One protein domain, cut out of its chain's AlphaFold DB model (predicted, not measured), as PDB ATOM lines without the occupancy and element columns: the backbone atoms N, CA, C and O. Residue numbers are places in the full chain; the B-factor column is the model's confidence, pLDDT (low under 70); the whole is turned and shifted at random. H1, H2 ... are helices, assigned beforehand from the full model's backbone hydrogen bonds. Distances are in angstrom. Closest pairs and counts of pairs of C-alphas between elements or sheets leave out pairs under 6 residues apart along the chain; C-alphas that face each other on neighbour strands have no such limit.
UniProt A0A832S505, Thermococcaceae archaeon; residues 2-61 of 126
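What this domain is: This is residues 2 to 61 of the 126 residues of a protein of Thermococcaceae archaeon (UniProt A0A832S505). The domain has little regular structure: one longer helix, H1, with a long stretch of residues 2 to 28 that runs past it, loops out beyond its first residues and folds back into it. After H1 the chain folds back to a short helix, H2, and residues 56 to 61 stick out as a free tail. The printed part has 60 residues with two named helices, H1 then H2, and no named strand; the class is all helix, though under half of the residues are in named elements. It is loose, with a radius of gyration of the C-alphas of 14.4 A and spans of 38 by 36 by 22 A.

Where its parts are: H1, residues 29 to 43, is 20.9 A long, from C-alpha 29 at (220.844, 306.932, 218.148) to C-alpha 43 at (217.584, 298.850, 237.117). H2, residues 52 to 55, ends at C-alpha 55 (231.927, 290.651, 222.392).

How they stand to each other: H1 and H2 are apart, with no C-alpha of one within 8 A of the other. In H1 every O i to N i+4 pair is within hydrogen-bond range; H2 is too short for such a pair.

The domain as a whole: The C-alphas farthest apart, of Thr 23 and Arg 61, are 41.0 A apart. The printed part has no cut; the H1 to H2 link, 8 residues, is short. Residues 2 to 6 have pLDDT under 70.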
ATOM      1  N   GLY A   2     227.607 288.000 229.792       56.62
ATOM      2  CA  GLY A   2     227.886 286.804 228.980       56.62
ATOM      3  C   GLY A   2     228.559 285.607 229.664       56.62
ATOM      4  O   GLY A   2     228.715 284.592 229.005       56.62
ATOM      5  N   LYS A   3     228.966 285.672 230.946       60.41
ATOM      6  CA  LYS A   3     229.684 284.546 231.596       60.41
ATOM      7  C   LYS A   3     228.777 283.373 231.997       60.41
ATOM      8  O   LYS A   3     229.186 282.230 231.872       60.41
ATOM      9  N   ARG A   4     227.566 283.659 232.490       61.81
ATOM     10  CA  ARG A   4     226.559 282.645 232.873       61.81
ATOM     11  C   ARG A   4     225.299 282.711 232.007       61.81
ATOM     12  O   ARG A   4     224.704 281.685 231.722       61.81
ATOM     13  N   TRP A   5     224.928 283.915 231.570       61.69
ATOM     14  CA  TRP A   5     223.784 284.187 230.699       61.69
ATOM     15  C   TRP A   5     224.207 285.138 229.575       61.69
ATOM     16  O   TRP A   5     225.069 285.992 229.837       61.69
ATOM     17  N   PRO A   6     223.621 285.028 228.364       69.00
ATOM     18  CA  PRO A   6     223.886 285.943 227.258       69.00
ATOM     19  C   PRO A   6     223.738 287.407 227.677       69.00
ATOM     20  O   PRO A   6     222.930 287.747 228.542       69.00
ATOM     21  N   ALA A   7     224.531 288.288 227.070       74.88
ATOM     22  CA  ALA A   7     224.353 289.718 227.278       74.88
ATOM     23  C   ALA A   7     222.968 290.139 226.763       74.88
ATOM     24  O   ALA A   7     222.640 289.867 225.609       74.88
ATOM     25  N   LEU A   8     222.171 290.805 227.603       83.69
ATOM     26  CA  LEU A   8     220.939 291.434 227.142       83.69
ATOM     27  C   LEU A   8     221.308 292.621 226.252       83.69
ATOM     28  O   LEU A   8     222.082 293.488 226.654       83.69
ATOM     29  N   GLY A   9     220.749 292.648 225.049       87.75
ATOM     30  CA  GLY A   9     220.913 293.739 224.104       87.75
ATOM     31  C   GLY A   9     219.560 294.232 223.623       87.75
ATOM     32  O   GLY A   9     218.638 293.445 223.421       87.75
ATOM     33  N   PHE A  10     219.460 295.539 223.414       92.00
ATOM     34  CA  PHE A  10     218.317 296.161 222.761       92.00
ATOM     35  C   PHE A  10     218.717 296.540 221.339       92.00
ATOM     36  O   PHE A  10     219.786 297.111 221.117       92.00
ATOM     37  N   GLN A  11     217.856 296.235 220.373       91.31
ATOM     38  CA  GLN A  11     218.055 296.628 218.985       91.31
ATOM     39  C   GLN A  11     217.181 297.839 218.671       91.31
ATOM     40  O   GLN A  11     215.959 297.773 218.794       91.31
ATOM     41  N   ASN A  12     217.804 298.937 218.241       93.19
ATOM     42  CA  ASN A  12     217.053 300.079 217.740       93.19
ATOM     43  C   ASN A  12     216.452 299.738 216.369       93.19
ATOM     44  O   ASN A  12     217.138 299.184 215.503       93.19
ATOM     45  N   TYR A  13     215.184 300.085 216.161       92.69
ATOM     46  CA  TYR A  13     214.570 300.006 214.841       92.69
ATOM     47  C   TYR A  13     215.189 301.079 213.950       92.69
ATOM     48  O   TYR A  13     215.270 302.233 214.352       92.69
ATOM     49  N   VAL A  14     215.619 300.709 212.743       92.56
ATOM     50  CA  VAL A  14     216.136 301.642 211.735       92.56
ATOM     51  C   VAL A  14     215.312 301.446 210.463       92.56
ATOM     52  O   VAL A  14     215.353 300.348 209.900       92.56
ATOM     53  N   PRO A  15     214.562 302.467 210.003       90.38
ATOM     54  CA  PRO A  15     213.801 302.381 208.767       90.38
ATOM     55  C   PRO A  15     214.697 302.012 207.587       90.38
ATOM     56  O   PRO A  15     215.767 302.591 207.386       90.38
ATOM     57  N   TYR A  16     214.242 301.057 206.785       88.25
ATOM     58  CA  TYR A  16     214.935 300.622 205.583       88.25
ATOM     59  C   TYR A  16     213.937 300.503 204.440       88.25
ATOM     60  O   TYR A  16     212.899 299.868 204.597       88.25
ATOM     61  N   LYS A  17     214.275 301.072 203.276       86.00
ATOM     62  CA  LYS A  17     213.386 301.170 202.103       86.00
ATOM     63  C   LYS A  17     212.769 299.830 201.687       86.00
ATOM     64  O   LYS A  17     211.616 299.794 201.276       86.00
ATOM     65  N   PHE A  18     213.534 298.743 201.792       83.94
ATOM     66  CA  PHE A  18     213.092 297.388 201.432       83.94
ATOM     67  C   PHE A  18     212.819 296.508 202.665       83.94
ATOM     68  O   PHE A  18     212.817 295.282 202.573       83.94
ATOM     69  N   GLY A  19     212.680 297.119 203.843       86.12
ATOM     70  CA  GLY A  19     212.433 296.446 205.114       86.12
ATOM     71  C   GLY A  19     210.950 296.388 205.475       86.12
ATOM     72  O   GLY A  19     210.079 296.843 204.735       86.12
ATOM     73  N   ARG A  20     210.662 295.827 206.652       87.50
ATOM     74  CA  ARG A  20     209.326 295.918 207.255       87.50
ATOM     75  C   ARG A  20     209.103 297.335 207.788       87.50
ATOM     76  O   ARG A  20     210.041 297.934 208.308       87.50
ATOM     77  N   HIS A  21     207.859 297.807 207.726       87.75
ATOM     78  CA  HIS A  21     207.433 299.114 208.242       87.75
ATOM     79  C   HIS A  21     206.481 298.946 209.439       87.75
ATOM     80  O   HIS A  21     205.272 299.107 209.291       87.75
ATOM     81  N   PRO A  22     206.990 298.555 210.620       89.19
ATOM     82  CA  PRO A  22     206.186 298.514 211.836       89.19
ATOM     83  C   PRO A  22     205.730 299.920 212.257       89.19
ATOM     84  O   PRO A  22     206.425 300.902 212.010       89.19
ATOM     85  N   THR A  23     204.614 300.010 212.985       90.12
ATOM     86  CA  THR A  23     204.031 301.264 213.518       90.12
ATOM     87  C   THR A  23     204.876 301.923 214.627       90.12
ATOM     88  O   THR A  23     204.419 302.830 215.319       90.12
ATOM     89  N   VAL A  24     206.117 301.476 214.838       87.88
ATOM     90  CA  VAL A  24     207.030 302.043 215.837       87.88
ATOM     91  C   VAL A  24     207.794 303.230 215.254       87.88
ATOM     92  O   VAL A  24     208.200 303.230 214.091       87.88
ATOM     93  N   LYS A  25     208.015 304.260 216.076       85.69
ATOM     94  CA  LYS A  25     208.801 305.432 215.678       85.69
ATOM     95  C   LYS A  25     210.293 305.107 215.713       85.69
ATOM     96  O   LYS A  25     210.771 304.441 216.628       85.69
ATOM     97  N   PHE A  26     211.027 305.615 214.726       89.88
ATOM     98  CA  PHE A  26     212.485 305.650 214.780       89.88
ATOM     99  C   PHE A  26     212.932 306.565 215.924       89.88
ATOM    100  O   PHE A  26     212.483 307.707 216.003       89.88
ATOM    101  N   LEU A  27     213.833 306.072 216.772       93.81
ATOM    102  CA  LEU A  27     214.551 306.890 217.744       93.81
ATOM    103  C   LEU A  27     215.926 307.221 217.184       93.81
ATOM    104  O   LEU A  27     216.633 306.326 216.706       93.81
ATOM    105  N   SER A  28     216.347 308.483 217.294       95.12
ATOM    106  CA  SER A  28     217.729 308.824 216.968       95.12
ATOM    107  C   SER A  28     218.681 308.009 217.850       95.12
ATOM    108  O   SER A  28     218.375 307.689 218.999       95.12
ATOM    109  N   PHE A  29     219.872 307.681 217.344       95.31
ATOM    110  CA  PHE A  29     220.844 306.932 218.148       95.31
ATOM    111  C   PHE A  29     221.212 307.660 219.446       95.31
ATOM    112  O   PHE A  29     221.449 307.006 220.456       95.31
ATOM    113  N   LYS A  30     221.212 309.001 219.445       96.38
ATOM    114  CA  LYS A  30     221.434 309.800 220.656       96.38
ATOM    115  C   LYS A  30     220.366 309.499 221.707       96.38
ATOM    116  O   LYS A  30     220.715 309.139 222.825       96.38
ATOM    117  N   GLU A  31     219.089 309.601 221.342       96.56
ATOM    118  CA  GLU A  31     217.969 309.310 222.247       96.56
ATOM    119  C   GLU A  31     217.980 307.854 222.706       96.56
ATOM    120  O   GLU A  31     217.818 307.585 223.893       96.56
ATOM    121  N   PHE A  32     218.246 306.926 221.788       96.50
ATOM    122  CA  PHE A  32     218.336 305.504 222.094       96.50
ATOM    123  C   PHE A  32     219.421 305.209 223.143       96.50
ATOM    124  O   PHE A  32     219.155 304.530 224.133       96.50
ATOM    125  N   TYR A  33     220.630 305.759 222.987       96.19
ATOM    126  CA  TYR A  33     221.700 305.555 223.967       96.19
ATOM    127  C   TYR A  33     221.456 306.288 225.290       96.19
ATOM    128  O   TYR A  33     221.842 305.766 226.335       96.19
ATOM    129  N   THR A  34     220.812 307.459 225.277       97.31
ATOM    130  CA  THR A  34     220.369 308.127 226.513       97.31
ATOM    131  C   THR A  34     219.356 307.263 227.259       97.31
ATOM    132  O   THR A  34     219.500 307.040 228.458       97.31
ATOM    133  N   TRP A  35     218.371 306.710 226.547       96.38
ATOM    134  CA  TRP A  35     217.377 305.808 227.120       96.38
ATOM    135  C   TRP A  35     218.017 304.558 227.744       96.38
ATOM    136  O   TRP A  35     217.671 304.202 228.870       96.38
ATOM    137  N   LEU A  36     219.006 303.945 227.078       96.19
ATOM    138  CA  LEU A  36     219.749 302.809 227.636       96.19
ATOM    139  C   LEU A  36     220.490 303.166 228.930       96.19
ATOM    140  O   LEU A  36     220.425 302.395 229.883       96.19
ATOM    141  N   ARG A  37     221.157 304.326 228.993       96.50
ATOM    142  CA  ARG A  37     221.862 304.778 230.211       96.50
ATOM    143  C   ARG A  37     220.897 305.004 231.373       96.50
ATOM    144  O   ARG A  37     221.146 304.526 232.475       96.50
ATOM    145  N   ASN A  38     219.756 305.638 231.112       97.12
ATOM    146  CA  ASN A  38     218.720 305.827 232.130       97.12
ATOM    147  C   ASN A  38     218.171 304.478 232.628       97.12
ATOM    148  O   ASN A  38     217.873 304.316 233.811       97.12
ATOM    149  N   LEU A  39     218.048 303.486 231.739       95.56
ATOM    150  CA  LEU A  39     217.607 302.141 232.108       95.56
ATOM    151  C   LEU A  39     218.655 301.404 232.961       95.56
ATOM    152  O   LEU A  39     218.285 300.738 233.930       95.56
ATOM    153  N   GLU A  40     219.946 301.559 232.649       94.88
ATOM    154  CA  GLU A  40     221.058 301.047 233.466       94.88
ATOM    155  C   GLU A  40     221.057 301.643 234.883       94.88
ATOM    156  O   GLU A  40     221.362 300.941 235.847       94.88
ATOM    157  N   GLU A  41     220.739 302.932 235.028       96.50
ATOM    158  CA  GLU A  41     220.620 303.612 236.326       96.50
ATOM    159  C   GLU A  41     219.396 303.136 237.107       96.50
ATOM    160  O   GLU A  41     219.515 302.784 238.277       96.50
ATOM    161  N   LYS A  42     218.237 303.050 236.447       97.06
ATOM    162  CA  LYS A  42     216.975 302.648 237.080       97.06
ATOM    163  C   LYS A  42     216.984 301.201 237.580       97.06
ATOM    164  O   LYS A  42     216.327 300.894 238.568       97.06
ATOM    165  N   THR A  43     217.660 300.302 236.866       93.31
ATOM    166  CA  THR A  43     217.584 298.850 237.117       93.31
ATOM    167  C   THR A  43     218.845 298.262 237.744       93.31
ATOM    168  O   THR A  43     218.823 297.118 238.190       93.31
ATOM    169  N   GLY A  44     219.968 298.988 237.720       90.06
ATOM    170  CA  GLY A  44     221.286 298.451 238.072       90.06
ATOM    171  C   GLY A  44     221.839 297.428 237.068       90.06
ATOM    172  O   GLY A  44     222.973 296.968 237.217       90.06
ATOM    173  N   MET A  45     221.084 297.077 236.021       87.56
ATOM    174  CA  MET A  45     221.506 296.116 235.010       87.56
ATOM    175  C   MET A  45     222.535 296.754 234.076       87.56
ATOM    176  O   MET A  45     222.209 297.660 233.317       87.56
ATOM    177  N   ARG A  46     223.785 296.272 234.109       87.50
ATOM    178  CA  ARG A  46     224.893 296.808 233.297       87.50
ATOM    179  C   ARG A  46     225.757 295.694 232.687       87.50
ATOM    180  O   ARG A  46     225.997 294.683 233.355       87.50
ATOM    181  N   PRO A  47     226.304 295.868 231.463       89.62
ATOM    182  CA  PRO A  47     226.069 296.958 230.510       89.62
ATOM    183  C   PRO A  47     224.895 296.669 229.557       89.62
ATOM    184  O   PRO A  47     224.784 295.565 229.027       89.62
ATOM    185  N   LEU A  48     224.084 297.685 229.276       92.00
ATOM    186  CA  LEU A  48     223.119 297.744 228.174       92.00
ATOM    187  C   LEU A  48     223.679 298.528 226.981       92.00
ATOM    188  O   LEU A  48     223.350 298.231 225.832       92.00
ATOM    189  N   VAL A  49     224.580 299.487 227.223       92.62
ATOM    190  CA  VAL A  49     225.372 300.117 226.155       92.62
ATOM    191  C   VAL A  49     226.515 299.177 225.766       92.62
ATOM    192  O   VAL A  49     227.620 299.214 226.319       92.62
ATOM    193  N   LEU A  50     226.232 298.282 224.820       90.44
ATOM    194  CA  LEU A  50     227.181 297.274 224.362       90.44
ATOM    195  C   LEU A  50     228.261 297.893 223.462       90.44
ATOM    196  O   LEU A  50     227.970 298.694 222.576       90.44
ATOM    197  N   ARG A  51     229.518 297.504 223.691       89.00
ATOM    198  CA  ARG A  51     230.687 297.935 222.915       89.00
ATOM    199  C   ARG A  51     231.350 296.724 222.267       89.00
ATOM    200  O   ARG A  51     231.159 295.616 222.776       89.00
ATOM    201  N   PRO A  52     232.140 296.899 221.196       89.25
ATOM    202  CA  PRO A  52     232.787 295.779 220.528       89.25
ATOM    203  C   PRO A  52     233.588 294.872 221.472       89.25
ATOM    204  O   PRO A  52     233.520 293.647 221.372       89.25
ATOM    205  N   GLU A  53     234.258 295.464 222.459       88.75
ATOM    206  CA  GLU A  53     235.093 294.760 223.432       88.75
ATOM    207  C   GLU A  53     234.274 293.802 224.312       88.75
ATOM    208  O   GLU A  53     234.780 292.766 224.739       88.75
ATOM    209  N   HIS A  54     232.984 294.086 224.539       86.50
ATOM    210  CA  HIS A  54     232.089 293.188 225.282       86.50
ATOM    211  C   HIS A  54     231.814 291.873 224.543       86.50
ATOM    212  O   HIS A  54     231.388 290.905 225.168       86.50
ATOM    213  N   PHE A  55     232.060 291.837 223.234       85.00
ATOM    214  CA  PHE A  55     231.927 290.651 222.392       85.00
ATOM    215  C   PHE A  55     233.288 290.029 222.048       85.00
ATOM    216  O   PHE A  55     233.367 289.187 221.158       85.00
ATOM    217  N   GLY A  56     234.372 290.472 222.696       88.12
ATOM    218  CA  GLY A  56     235.728 290.037 222.358       88.12
ATOM    219  C   GLY A  56     236.207 290.536 220.992       88.12
ATOM    220  O   GLY A  56     237.152 289.977 220.441       88.12
ATOM    221  N   MET A  57     235.572 291.570 220.426       90.75
ATOM    222  CA  MET A  57     236.055 292.181 219.191       90.75
ATOM    223  C   MET A  57     237.245 293.097 219.477       90.75
ATOM    224  O   MET A  57     237.230 293.901 220.409       90.75
ATOM    225  N   HIS A  58     238.248 293.022 218.609       93.38
ATOM    226  CA  HIS A  58     239.446 293.854 218.642       93.38
ATOM    227  C   HIS A  58     239.734 294.453 217.269       93.38
ATOM    228  O   HIS A  58     239.336 293.924 216.228       93.38
ATOM    229  N   ARG A  59     240.460 295.575 217.254       91.75
ATOM    230  CA  ARG A  59     240.861 296.225 216.004       91.75
ATOM    231  C   ARG A  59     241.759 295.299 215.183       91.75
ATOM    232  O   ARG A  59     242.667 294.656 215.706       91.75
ATOM    233  N   ARG A  60     241.530 295.276 213.872       92.56
ATOM    234  CA  ARG A  60     242.340 294.543 212.891       92.56
ATOM    235  C   ARG A  60     242.854 295.503 211.831       92.56
ATOM    236  O   ARG A  60     242.263 296.557 211.602       92.56
ATOM    237  N   ARG A  61     243.962 295.128 211.187       94.25
ATOM    238  CA  ARG A  61     244.486 295.871 210.037       94.25
ATOM    239  C   ARG A  61     243.429 295.906 208.937       94.25
ATOM    240  O   ARG A  61     242.769 294.899 208.678       94.25
TER     241      ARG A  61